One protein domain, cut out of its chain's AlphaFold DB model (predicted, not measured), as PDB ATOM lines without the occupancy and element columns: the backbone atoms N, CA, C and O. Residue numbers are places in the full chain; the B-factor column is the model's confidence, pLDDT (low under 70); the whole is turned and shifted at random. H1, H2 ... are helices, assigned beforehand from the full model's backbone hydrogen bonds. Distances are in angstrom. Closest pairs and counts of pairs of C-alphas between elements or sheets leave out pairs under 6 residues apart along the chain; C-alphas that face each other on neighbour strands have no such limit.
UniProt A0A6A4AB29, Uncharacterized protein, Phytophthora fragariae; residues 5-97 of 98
ATOM      1  N   GLU A   5      98.530 -54.974  46.433       75.56
ATOM      2  CA  GLU A   5      97.264 -54.899  47.170       75.56
ATOM      3  C   GLU A   5      97.071 -56.085  48.120       75.56
ATOM      4  O   GLU A   5      96.670 -55.895  49.269       75.56
ATOM      5  N   CYS A   6      97.369 -57.306  47.670       73.00
ATOM      6  CA  CYS A   6      97.145 -58.492  48.494       73.00
ATOM      7  C   CYS A   6      98.199 -58.624  49.597       73.00
ATOM      8  O   CYS A   6      97.842 -58.944  50.722       73.00
ATOM      9  N   LEU A   7      99.447 -58.214  49.344       76.38
ATOM     10  CA  LEU A   7     100.459 -58.107  50.405       76.38
ATOM     11  C   LEU A   7     100.043 -57.120  51.503       76.38
ATOM     12  O   LEU A   7     100.285 -57.337  52.690       76.38
ATOM     13  N   ARG A   8      99.386 -56.020  51.122       78.19
ATOM     14  CA  ARG A   8      98.829 -55.072  52.091       78.19
ATOM     15  C   ARG A   8      97.675 -55.684  52.886       78.19
ATOM     16  O   ARG A   8      97.553 -55.402  54.077       78.19
ATOM     17  N   SER A   9      96.853 -56.512  52.244       75.12
ATOM     18  CA  SER A   9      95.806 -57.284  52.918       75.12
ATOM     19  C   SER A   9      96.388 -58.210  53.990       75.12
ATOM     20  O   SER A   9      95.877 -58.226  55.109       75.12
ATOM     21  N   ASP A  10      97.503 -58.889  53.712       76.06
ATOM     22  CA  ASP A  10      98.166 -59.774  54.682       76.06
ATOM     23  C   ASP A  10      98.646 -59.013  55.929       76.06
ATOM     24  O   ASP A  10      98.488 -59.476  57.061       76.06
ATOM     25  N   GLU A  11      99.194 -57.809  55.750       80.44
ATOM     26  CA  GLU A  11      99.625 -56.956  56.865       80.44
ATOM     27  C   GLU A  11      98.448 -56.458  57.713       80.44
ATOM     28  O   GLU A  11      98.510 -56.456  58.948       80.44
ATOM     29  N   LEU A  12      97.343 -56.070  57.073       79.25
ATOM     30  CA  LEU A  12      96.111 -55.717  57.781       79.25
ATOM     31  C   LEU A  12      95.573 -56.919  58.559       79.25
ATOM     32  O   LEU A  12      95.134 -56.775  59.701       79.25
ATOM     33  N   HIS A  13      95.664 -58.109  57.971       78.88
ATOM     34  CA  HIS A  13      95.218 -59.341  58.593       78.88
ATOM     35  C   HIS A  13      96.034 -59.674  59.851       78.88
ATOM     36  O   HIS A  13      95.455 -59.859  60.925       78.88
ATOM     37  N   LYS A  14      97.373 -59.612  59.778       78.44
ATOM     38  CA  LYS A  14      98.261 -59.728  60.953       78.44
ATOM     39  C   LYS A  14      97.896 -58.733  62.049       78.44
ATOM     40  O   LYS A  14      97.854 -59.082  63.230       78.44
ATOM     41  N   LYS A  15      97.628 -57.482  61.669       83.75
ATOM     42  CA  LYS A  15      97.256 -56.429  62.616       83.75
ATOM     43  C   LYS A  15      95.927 -56.741  63.301       83.75
ATOM     44  O   LYS A  15      95.829 -56.583  64.515       83.75
ATOM     45  N   ALA A  16      94.924 -57.200  62.554       80.81
ATOM     46  CA  ALA A  16      93.632 -57.571  63.118       80.81
ATOM     47  C   ALA A  16      93.744 -58.763  64.078       80.81
ATOM     48  O   ALA A  16      93.196 -58.678  65.173       80.81
ATOM     49  N   LEU A  17      94.518 -59.803  63.737       80.44
ATOM     50  CA  LEU A  17      94.808 -60.928  64.641       80.44
ATOM     51  C   LEU A  17      95.533 -60.473  65.913       80.44
ATOM     52  O   LEU A  17      95.185 -60.880  67.019       80.44
ATOM     53  N   SER A  18      96.516 -59.578  65.785       83.31
ATOM     54  CA  SER A  18      97.232 -59.026  66.941       83.31
ATOM     55  C   SER A  18      96.313 -58.228  67.874       83.31
ATOM     56  O   SER A  18      96.473 -58.306  69.094       83.31
ATOM     57  N   LEU A  19      95.354 -57.479  67.321       84.12
ATOM     58  CA  LEU A  19      94.389 -56.694  68.095       84.12
ATOM     59  C   LEU A  19      93.319 -57.569  68.753       84.12
ATOM     60  O   LEU A  19      92.974 -57.336  69.911       84.12
ATOM     61  N   SER A  20      92.805 -58.564  68.033       79.00
ATOM     62  CA  SER A  20      91.773 -59.476  68.529       79.00
ATOM     63  C   SER A  20      92.330 -60.544  69.473       79.00
ATOM     64  O   SER A  20      91.587 -61.093  70.280       79.00
ATOM     65  N   ARG A  21      93.641 -60.812  69.404       82.94
ATOM     66  CA  ARG A  21      94.326 -61.940  70.060       82.94
ATOM     67  C   ARG A  21      93.841 -63.314  69.593       82.94
ATOM     68  O   ARG A  21      94.149 -64.306  70.246       82.94
ATOM     69  N   CYS A  22      93.114 -63.368  68.481       79.31
ATOM     70  CA  CYS A  22      92.689 -64.618  67.872       79.31
ATOM     71  C   CYS A  22      93.835 -65.242  67.073       79.31
ATOM     72  O   CYS A  22      94.713 -64.553  66.548       79.31
ATOM     73  N   THR A  23      93.801 -66.559  66.952       78.44
ATOM     74  CA  THR A  23      94.695 -67.339  66.104       78.44
ATOM     75  C   THR A  23      94.066 -67.600  64.744       78.44
ATOM     76  O   THR A  23      92.848 -67.518  64.567       78.44
ATOM     77  N   CYS A  24      94.901 -67.973  63.773       75.25
ATOM     78  CA  CYS A  24      94.413 -68.294  62.441       75.25
ATOM     79  C   CYS A  24      93.469 -69.499  62.395       75.25
ATOM     80  O   CYS A  24      92.516 -69.500  61.616       75.25
ATOM     81  N   ALA A  25      93.707 -70.498  63.246       74.06
ATOM     82  CA  ALA A  25      92.864 -71.682  63.348       74.06
ATOM     83  C   ALA A  25      91.452 -71.339  63.845       74.06
ATOM     84  O   ALA A  25      90.481 -71.894  63.344       74.06
ATOM     85  N   GLU A  26      91.335 -70.397  64.784       74.50
ATOM     86  CA  GLU A  26      90.042 -69.969  65.319       74.50
ATOM     87  C   GLU A  26      89.230 -69.212  64.258       74.50
ATOM     88  O   GLU A  26      88.081 -69.562  64.011       74.50
ATOM     89  N   VAL A  27      89.843 -68.264  63.536       72.81
ATOM     90  CA  VAL A  27      89.134 -67.471  62.503       72.81
ATOM     91  C   VAL A  27      88.903 -68.224  61.184       72.81
ATOM     92  O   VAL A  27      88.182 -67.742  60.308       72.81
ATOM     93  N   SER A  28      89.538 -69.391  61.016       67.94
ATOM     94  CA  SER A  28      89.356 -70.288  59.859       67.94
ATOM     95  C   SER A  28      88.441 -71.471  60.152       67.94
ATOM     96  O   SER A  28      88.184 -72.270  59.253       67.94
ATOM     97  N   ALA A  29      87.983 -71.632  61.394       62.69
ATOM     98  CA  ALA A  29      87.126 -72.744  61.756       62.69
ATOM     99  C   ALA A  29      85.773 -72.617  61.033       62.69
ATOM    100  O   ALA A  29      85.047 -71.642  61.202       62.69
ATOM    101  N   GLU A  30      85.402 -73.631  60.246       56.59
ATOM    102  CA  GLU A  30      84.109 -73.684  59.538       56.59
ATOM    103  C   GLU A  30      82.903 -73.778  60.494       56.59
ATOM    104  O   GLU A  30      81.744 -73.638  60.094       56.59
ATOM    105  N   THR A  31      83.157 -74.026  61.780       52.94
ATOM    106  CA  THR A  31      82.127 -74.124  62.807       52.94
ATOM    107  C   THR A  31      81.649 -72.736  63.215       52.94
ATOM    108  O   THR A  31      82.245 -72.074  64.060       52.94
ATOM    109  N   PHE A  32      80.519 -72.330  62.640       51.34
ATOM    110  CA  PHE A  32      79.764 -71.118  62.968       51.34
ATOM    111  C   PHE A  32      79.164 -71.182  64.393       51.34
ATOM    112  O   PHE A  32      77.946 -71.255  64.574       51.34
ATOM    113  N   VAL A  33      79.988 -71.167  65.444       52.50
ATOM    114  CA  VAL A  33      79.482 -70.939  66.806       52.50
ATOM    115  C   VAL A  33      79.429 -69.433  67.022       52.50
ATOM    116  O   VAL A  33      80.422 -68.771  67.288       52.50
ATOM    117  N   ARG A  34      78.216 -68.894  66.890       53.25
ATOM    118  CA  ARG A  34      77.839 -67.468  66.901       53.25
ATOM    119  C   ARG A  34      78.190 -66.688  68.188       53.25
ATOM    120  O   ARG A  34      77.707 -65.574  68.369       53.25
ATOM    121  N   HIS A  35      78.958 -67.284  69.099       53.28
ATOM    122  CA  HIS A  35      79.249 -66.764  70.434       53.28
ATOM    123  C   HIS A  35      80.736 -66.708  70.793       53.28
ATOM    124  O   HIS A  35      81.061 -66.004  71.746       53.28
ATOM    125  N   ASP A  36      81.628 -67.343  70.028       59.69
ATOM    126  CA  ASP A  36      83.063 -67.126  70.206       59.69
ATOM    127  C   ASP A  36      83.532 -66.056  69.226       59.69
ATOM    128  O   ASP A  36      83.510 -66.223  68.011       59.69
ATOM    129  N   PHE A  37      83.966 -64.935  69.795       63.72
ATOM    130  CA  PHE A  37      84.479 -63.761  69.089       63.72
ATOM    131  C   PHE A  37      85.562 -64.094  68.043       63.72
ATOM    132  O   PHE A  37      85.652 -63.419  67.020       63.72
ATOM    133  N   CYS A  38      86.348 -65.152  68.270       63.12
ATOM    134  CA  CYS A  38      87.399 -65.596  67.357       63.12
ATOM    135  C   CYS A  38      86.936 -66.554  66.248       63.12
ATOM    136  O   CYS A  38      87.755 -66.875  65.400       63.12
ATOM    137  N   LEU A  39      85.667 -66.980  66.207       58.44
ATOM    138  CA  LEU A  39      85.117 -67.846  65.145       58.44
ATOM    139  C   LEU A  39      84.488 -67.058  63.985       58.44
ATOM    140  O   LEU A  39      83.767 -67.604  63.149       58.44
ATOM    141  N   GLU A  40      84.717 -65.748  63.940       61.28
ATOM    142  CA  GLU A  40      84.329 -64.927  62.801       61.28
ATOM    143  C   GLU A  40      85.332 -65.111  61.656       61.28
ATOM    144  O   GLU A  40      86.537 -65.225  61.875       61.28
ATOM    145  N   SER A  41      84.838 -65.071  60.413       65.50
ATOM    146  CA  SER A  41      85.704 -65.044  59.229       65.50
ATOM    147  C   SER A  41      86.748 -63.930  59.353       65.50
ATOM    148  O   SER A  41      86.444 -62.809  59.766       65.50
ATOM    149  N   SER A  42      87.967 -64.209  58.907       65.25
ATOM    150  CA  SER A  42      89.077 -63.256  58.801       65.25
ATOM    151  C   SER A  42      88.713 -61.897  58.171       65.25
ATOM    152  O   SER A  42      89.219 -60.863  58.608       65.25
ATOM    153  N   VAL A  43      87.795 -61.866  57.200       69.44
ATOM    154  CA  VAL A  43      87.258 -60.626  56.599       69.44
ATOM    155  C   VAL A  43      86.440 -59.820  57.609       69.44
ATOM    156  O   VAL A  43      86.550 -58.598  57.696       69.44
ATOM    157  N   ARG A  44      85.618 -60.497  58.412       72.94
ATOM    158  CA  ARG A  44      84.806 -59.863  59.455       72.94
ATOM    159  C   ARG A  44      85.650 -59.387  60.630       72.94
ATOM    160  O   ARG A  44      85.324 -58.362  61.231       72.94
ATOM    161  N   LEU A  45      86.751 -60.079  60.917       76.69
ATOM    162  CA  LEU A  45      87.751 -59.635  61.884       76.69
ATOM    163  C   LEU A  45      88.336 -58.271  61.472       76.69
ATOM    164  O   LEU A  45      88.364 -57.335  62.271       76.69
ATOM    165  N   LEU A  46      88.727 -58.137  60.200       74.94
ATOM    166  CA  LEU A  46      89.217 -56.884  59.616       74.94
ATOM    167  C   LEU A  46      88.160 -55.770  59.682       74.94
ATOM    168  O   LEU A  46      88.451 -54.686  60.196       74.94
ATOM    169  N   CYS A  47      86.918 -56.056  59.267       74.94
ATOM    170  CA  CYS A  47      85.798 -55.116  59.386       74.94
ATOM    171  C   CYS A  47      85.643 -54.584  60.814       74.94
ATOM    172  O   CYS A  47      85.485 -53.385  61.025       74.94
ATOM    173  N   THR A  48      85.669 -55.488  61.795       77.00
ATOM    174  CA  THR A  48      85.343 -55.172  63.189       77.00
ATOM    175  C   THR A  48      86.449 -54.363  63.859       77.00
ATOM    176  O   THR A  48      86.161 -53.415  64.588       77.00
ATOM    177  N   HIS A  49      87.715 -54.704  63.606       79.38
ATOM    178  CA  HIS A  49      88.849 -54.089  64.305       79.38
ATOM    179  C   HIS A  49      89.501 -52.934  63.563       79.38
ATOM    180  O   HIS A  49      90.076 -52.052  64.198       79.38
ATOM    181  N   LEU A  50      89.444 -52.941  62.234       77.25
ATOM    182  CA  LEU A  50      90.137 -51.964  61.397       77.25
ATOM    183  C   LEU A  50      89.173 -51.108  60.572       77.25
ATOM    184  O   LEU A  50      89.629 -50.183  59.912       77.25
ATOM    185  N   SER A  51      87.857 -51.365  60.633       77.69
ATOM    186  CA  SER A  51      86.845 -50.705  59.786       77.69
ATOM    187  C   SER A  51      87.101 -50.872  58.280       77.69
ATOM    188  O   SER A  51      86.561 -50.128  57.465       77.69
ATOM    189  N   GLU A  52      87.900 -51.872  57.903       72.88
ATOM    190  CA  GLU A  52      88.225 -52.212  56.520       72.88
ATOM    191  C   GLU A  52      87.721 -53.627  56.234       72.88
ATOM    192  O   GLU A  52      88.225 -54.598  56.783       72.88
ATOM    193  N   CYS A  53      86.702 -53.750  55.385       66.88
ATOM    194  CA  CYS A  53      86.027 -55.023  55.098       66.88
ATOM    195  C   CYS A  53      86.579 -55.788  53.890       66.88
ATOM    196  O   CYS A  53      85.962 -56.744  53.424       66.88
ATOM    197  N   GLY A  54      87.712 -55.342  53.358       63.12
ATOM    198  CA  GLY A  54      88.330 -55.880  52.155       63.12
ATOM    199  C   GLY A  54      88.979 -54.784  51.315       63.12
ATOM    200  O   GLY A  54      88.684 -53.598  51.468       63.12
ATOM    201  N   HIS A  55      89.865 -55.198  50.413       62.78
ATOM    202  CA  HIS A  55      90.501 -54.331  49.425       62.78
ATOM    203  C   HIS A  55      89.995 -54.686  48.019       62.78
ATOM    204  O   HIS A  55      89.993 -55.859  47.641       62.78
ATOM    205  N   TRP A  56      89.558 -53.684  47.248       55.22
ATOM    206  CA  TRP A  56      89.012 -53.849  45.894       55.22
ATOM    207  C   TRP A  56      90.136 -54.241  44.922       55.22
ATOM    208  O   TRP A  56      90.740 -53.384  44.288       55.22
ATOM    209  N   GLY A  57      90.465 -55.530  44.852       62.91
ATOM    210  CA  GLY A  57      91.572 -56.032  44.026       62.91
ATOM    211  C   GLY A  57      92.030 -57.453  44.357       62.91
ATOM    212  O   GLY A  57      92.694 -58.076  43.533       62.91
ATOM    213  N   CYS A  58      91.637 -57.990  45.515       66.06
ATOM    214  CA  CYS A  58      91.901 -59.376  45.909       66.06
ATOM    215  C   CYS A  58      90.583 -60.159  46.019       66.06
ATOM    216  O   CYS A  58      89.526 -59.582  46.292       66.06
ATOM    217  N   GLN A  59      90.626 -61.469  45.774       66.38
ATOM    218  CA  GLN A  59      89.459 -62.342  45.915       66.38
ATOM    219  C   GLN A  59      89.125 -62.544  47.394       66.38
ATOM    220  O   GLN A  59      89.999 -62.438  48.246       66.38
ATOM    221  N   LEU A  60      87.871 -62.873  47.717       63.22
ATOM    222  CA  LEU A  60      87.441 -63.093  49.108       63.22
ATOM    223  C   LEU A  60      88.284 -64.177  49.817       63.22
ATOM    224  O   LEU A  60      88.565 -64.094  51.009       63.22
ATOM    225  N   GLU A  61      88.718 -65.170  49.048       65.69
ATOM    226  CA  GLU A  61      89.604 -66.256  49.463       65.69
ATOM    227  C   GLU A  61      90.999 -65.755  49.853       65.69
ATOM    228  O   GLU A  61      91.639 -66.343  50.711       65.69
ATOM    229  N   ASP A  62      91.465 -64.643  49.284       63.81
ATOM    230  CA  ASP A  62      92.772 -64.063  49.604       63.81
ATOM    231  C   ASP A  62      92.805 -63.432  51.001       63.81
ATOM    232  O   ASP A  62      93.873 -63.093  51.498       63.81
ATOM    233  N   PHE A  63      91.649 -63.263  51.643       62.69
ATOM    234  CA  PHE A  63      91.563 -62.740  53.000       62.69
ATOM    235  C   PHE A  63      91.550 -63.851  54.048       62.69
ATOM    236  O   PHE A  63      91.431 -63.540  55.230       62.69
ATOM    237  N   ASN A  64      91.599 -65.131  53.662       66.62
ATOM    238  CA  ASN A  64      91.559 -66.242  54.609       66.62
ATOM    239  C   ASN A  64      92.915 -66.466  55.300       66.62
ATOM    240  O   ASN A  64      93.982 -66.118  54.802       66.62
ATOM    241  N   CYS A  65      92.878 -67.074  56.480       68.19
ATOM    242  CA  CYS A  65      94.097 -67.367  57.233       68.19
ATOM    243  C   CYS A  65      94.962 -68.448  56.568       68.19
ATOM    244  O   CYS A  65      96.180 -68.439  56.718       68.19
ATOM    245  N   LEU A  66      94.352 -69.321  55.759       63.06
ATOM    246  CA  LEU A  66      95.072 -70.266  54.904       63.06
ATOM    247  C   LEU A  66      96.033 -69.550  53.948       63.06
ATOM    248  O   LEU A  66      97.127 -70.044  53.703       63.06
ATOM    249  N   ARG A  67      95.663 -68.369  53.444       64.94
ATOM    250  CA  ARG A  67      96.535 -67.531  52.623       64.94
ATOM    251  C   ARG A  67      97.678 -66.929  53.431       64.94
ATOM    252  O   ARG A  67      98.815 -66.987  52.980       64.94
ATOM    253  N   TYR A  68      97.407 -66.433  54.635       64.56
ATOM    254  CA  TYR A  68      98.461 -65.936  55.520       64.56
ATOM    255  C   TYR A  68      99.519 -67.015  55.824       64.56
ATOM    256  O   TYR A  68     100.721 -66.767  55.707       64.56
ATOM    257  N   GLU A  69      99.085 -68.229  56.169       66.44
ATOM    258  CA  GLU A  69      99.995 -69.357  56.401       66.44
ATOM    259  C   GLU A  69     100.712 -69.791  55.113       66.44
ATOM    260  O   GLU A  69     101.908 -70.096  55.139       66.44
ATOM    261  N   TRP A  70     100.017 -69.753  53.972       64.19
ATOM    262  CA  TRP A  70     100.593 -70.031  52.657       64.19
ATOM    263  C   TRP A  70     101.712 -69.055  52.293       64.19
ATOM    264  O   TRP A  70     102.787 -69.496  51.896       64.19
ATOM    265  N   ASP A  71     101.508 -67.749  52.459       65.12
ATOM    266  CA  ASP A  71     102.522 -66.737  52.142       65.12
ATOM    267  C   ASP A  71     103.703 -66.777  53.127       65.12
ATOM    268  O   ASP A  71     104.823 -66.398  52.771       65.12
ATOM    269  N   HIS A  72     103.507 -67.309  54.339       67.62
ATOM    270  CA  HIS A  72     104.610 -67.588  55.257       67.62
ATOM    271  C   HIS A  72     105.486 -68.763  54.786       67.62
ATOM    272  O   HIS A  72     106.712 -68.694  54.893       67.62
ATOM    273  N   LEU A  73     104.870 -69.815  54.235       65.62
ATOM    274  CA  LEU A  73     105.559 -70.994  53.689       65.62
ATOM    275  C   LEU A  73     106.138 -70.757  52.285       65.62
ATOM    276  O   LEU A  73     107.175 -71.326  51.939       65.62
ATOM    277  N   TYR A  74     105.500 -69.901  51.489       65.19
ATOM    278  CA  TYR A  74     105.863 -69.590  50.108       65.19
ATOM    279  C   TYR A  74     105.951 -68.073  49.902       65.19
ATOM    280  O   TYR A  74     105.079 -67.480  49.263       65.19
ATOM    281  N   PRO A  75     107.020 -67.415  50.390       70.56
ATOM    282  CA  PRO A  75     107.108 -65.965  50.346       70.56
ATOM    283  C   PRO A  75     107.024 -65.440  48.911       70.56
ATOM    284  O   PRO A  75     107.772 -65.872  48.026       70.56
ATOM    285  N   CYS A  76     106.196 -64.422  48.688       71.00
ATOM    286  CA  CYS A  76     106.120 -63.728  47.402       71.00
ATOM    287  C   CYS A  76     107.476 -63.155  46.943       71.00
ATOM    288  O   CYS A  76     107.723 -63.027  45.741       71.00
ATOM    289  N   ALA A  77     108.385 -62.864  47.879       67.19
ATOM    290  CA  ALA A  77     109.757 -62.452  47.585       67.19
ATOM    291  C   ALA A  77     110.535 -63.519  46.790       67.19
ATOM    292  O   ALA A  77     111.215 -63.185  45.822       67.19
ATOM    293  N   SER A  78     110.383 -64.799  47.142       62.06
ATOM    294  CA  SER A  78     111.003 -65.931  46.437       62.06
ATOM    295  C   SER A  78     110.474 -66.066  45.009       62.06
ATOM    296  O   SER A  78     111.259 -66.220  44.077       62.06
ATOM    297  N   ALA A  79     109.158 -65.935  44.817       63.75
ATOM    298  CA  ALA A  79     108.545 -66.002  43.490       63.75
ATOM    299  C   ALA A  79     109.003 -64.841  42.583       63.75
ATOM    300  O   ALA A  79     109.373 -65.061  41.427       63.75
ATOM    301  N   ARG A  80     109.047 -63.608  43.118       64.94
ATOM    302  CA  ARG A  80     109.551 -62.421  42.398       64.94
ATOM    303  C   ARG A  80     111.038 -62.554  42.047       64.94
ATOM    304  O   ARG A  80     111.436 -62.196  40.936       64.94
ATOM    305  N   ALA A  81     111.850 -63.103  42.950       66.44
ATOM    306  CA  ALA A  81     113.267 -63.362  42.702       66.44
ATOM    307  C   ALA A  81     113.478 -64.410  41.597       66.44
ATOM    308  O   ALA A  81     114.232 -64.154  40.659       66.44
ATOM    309  N   SER A  82     112.774 -65.548  41.641       68.56
ATOM    310  CA  SER A  82     112.872 -66.585  40.603       68.56
ATOM    311  C   SER A  82     112.493 -66.069  39.215       68.56
ATOM    312  O   SER A  82     113.193 -66.364  38.247       68.56
ATOM    313  N   LEU A  83     111.437 -65.256  39.108       75.19
ATOM    314  CA  LEU A  83     111.038 -64.651  37.834       75.19
ATOM    315  C   LEU A  83     112.106 -63.680  37.307       75.19
ATOM    316  O   LEU A  83     112.440 -63.697  36.124       75.19
ATOM    317  N   SER A  84     112.677 -62.866  38.198       76.19
ATOM    318  CA  SER A  84     113.712 -61.887  37.842       76.19
ATOM    319  C   SER A  84     114.994 -62.569  37.351       76.19
ATOM    320  O   SER A  84     115.577 -62.147  36.354       76.19
ATOM    321  N   VAL A  85     115.404 -63.664  38.003       80.56
ATOM    322  CA  VAL A  85     116.553 -64.475  37.569       80.56
ATOM    323  C   VAL A  85     116.281 -65.143  36.222       80.56
ATOM    324  O   VAL A  85     117.160 -65.149  35.363       80.56
ATOM    325  N   ALA A  86     115.069 -65.657  35.995       83.19
ATOM    326  CA  ALA A  86     114.698 -66.266  34.720       83.19
ATOM    327  C   ALA A  86     114.748 -65.259  33.557       83.19
ATOM    328  O   ALA A  86     115.298 -65.565  32.502       83.19
ATOM    329  N   ILE A  87     114.238 -64.039  33.762       85.44
ATOM    330  CA  ILE A  87     114.295 -62.962  32.760       85.44
ATOM    331  C   ILE A  87     115.747 -62.576  32.462       85.44
ATOM    332  O   ILE A  87     116.122 -62.471  31.296       85.44
ATOM    333  N   MET A  88     116.581 -62.419  33.493       85.00
ATOM    334  CA  MET A  88     118.012 -62.136  33.334       85.00
ATOM    335  C   MET A  88     118.733 -63.243  32.555       85.00
ATOM    336  O   MET A  88     119.518 -62.948  31.656       85.00
ATOM    337  N   ALA A  89     118.451 -64.512  32.856       85.94
ATOM    338  CA  ALA A  89     119.043 -65.650  32.158       85.94
ATOM    339  C   ALA A  89     118.624 -65.705  30.680       85.94
ATOM    340  O   ALA A  89     119.464 -65.955  29.818       85.94
ATOM    341  N   LEU A  90     117.353 -65.423  30.376       88.31
ATOM    342  CA  LEU A  90     116.850 -65.344  29.003       88.31
ATOM    343  C   LEU A  90     117.441 -64.155  28.238       88.31
ATOM    344  O   LEU A  90     117.821 -64.313  27.082       88.31
ATOM    345  N   ALA A  91     117.565 -62.988  28.875       87.12
ATOM    346  CA  ALA A  91     118.184 -61.808  28.275       87.12
ATOM    347  C   ALA A  91     119.671 -62.044  27.975       87.12
ATOM    348  O   ALA A  91     120.144 -61.708  26.891       87.12
ATOM    349  N   LEU A  92     120.390 -62.689  28.902       87.69
ATOM    350  CA  LEU A  92     121.765 -63.119  28.677       87.69
ATOM    351  C   LEU A  92     121.823 -64.110  27.514       87.69
ATOM    352  O   LEU A  92     122.531 -63.845  26.551       87.69
ATOM    353  N   ALA A  93     121.043 -65.191  27.533       86.44
ATOM    354  CA  ALA A  93     121.023 -66.180  26.453       86.44
ATOM    355  C   ALA A  93     120.704 -65.561  25.078       86.44
ATOM    356  O   ALA A  93     121.354 -65.901  24.094       86.44
ATOM    357  N   ALA A  94     119.764 -64.616  25.015       83.44
ATOM    358  CA  ALA A  94     119.437 -63.884  23.793       83.44
ATOM    359  C   ALA A  94     120.602 -63.004  23.309       83.44
ATOM    360  O   ALA A  94     120.865 -62.953  22.112       83.44
ATOM    361  N   SER A  95     121.347 -62.373  24.224       80.19
ATOM    362  CA  SER A  95     122.531 -61.572  23.875       80.19
ATOM    363  C   SER A  95     123.710 -62.394  23.335       80.19
ATOM    364  O   SER A  95     124.569 -61.831  22.668       80.19
ATOM    365  N   TRP A  96     123.742 -63.711  23.573       72.31
ATOM    366  CA  TRP A  96     124.732 -64.630  22.988       72.31
ATOM    367  C   TRP A  96     124.340 -65.150  21.595       72.31
ATOM    368  O   TRP A  96     125.157 -65.797  20.943       72.31
ATOM    369  N   LEU A  97     123.099 -64.915  21.148       69.19
ATOM    370  CA  LEU A  97     122.597 -65.341  19.834       69.19
ATOM    371  C   LEU A  97     122.696 -64.254  18.744       69.19
ATOM    372  O   LEU A  97     122.340 -64.531  17.597       69.19
TER     373      LEU A  97
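What this domain is: This is residues 5 to 97 of the 98 residues of an uncharacterized protein of Phytophthora fragariae (UniProt A0A6A4AB29). One long straight helix, H6, sticks out as an arm, residues 77 to 97, from a small compact body that holds the five other helices. In the body H1 and H3 cross, H4 packs on both, and H5 leads to the arm with the short H2 at its other end; the loop of residues 28 to 41 lies at the end of the body away from H6. The printed part has 93 residues with six named helices, H1 to H6 in chain order, and no named strand; the class is all helix. The whole is only just loose, close to extended, with a radius of gyration of the C-alphas of 18.1 A, and the C-alphas span 67 by 22 by 20 A.

Where its parts are: H6, residues 76 to 95, is the longest helix, 28.8 A from C-alpha 76 at (106.120, -63.728, 47.402) to C-alpha 95 at (122.531, -61.572, 23.875). H5 is residues 65 to 73, 12.5 A long, and H4 is residues 60 to 63. H3, residues 42 to 50, is 11.6 A long, and H2 is residues 24 to 27. H1, residues 5 to 20, begins with C-alpha 5 at (97.264, -54.899, 47.170) and is 22.5 A long.

How they stand to each other: H6 touches no helix; it is apart from H1, H2, H3 and H4, and meets H5 only through their link. H5 touches H2, the closest C-alphas being those of Cys 24 and Cys 65, 5.3 A apart. H5 and H1 are close but not clearly touching, with the C-alphas of Asp 10 and Tyr 68 closest at 6.2 A; they run opposite ways at a steep tilt of 68 degrees, only just short of about perpendicular. H1 touches H3, closest at the C-alphas of Ala 16 and Leu 46, 5.7 A, and their lines are only just about perpendicular, at 71 degrees. H1 touches H4 with residues 6 to 13 alone, closest at the C-alphas of Ser 9 and Phe 63, 6.9 A. H3 and H4 only just touch, with 3 pairs of C-alphas within 8 A, the closest those of Val 43 and Phe 63 at 6.0 A. In H1, H3, H5 and H6 every O i to N i+4 pair is within hydrogen-bond range; H2 and H4 are too short for such a pair, and their single O i to N i+3 pair is within range in H4 but not in H2.

The domain as a whole: The C-alphas of His 35 and Leu 97, the two farthest apart, are 66.6 A apart. Without residues 77 to 97, which stand free, the body spans 35 by 25 by 20 A. The printed part has no cut. The link from H2 to H3, 14 residues, is long. The mean pLDDT of the printed part is 71.2, and 45 residues are under 70: residues 28 to 43, 53 to 74, 77 to 82 and 97.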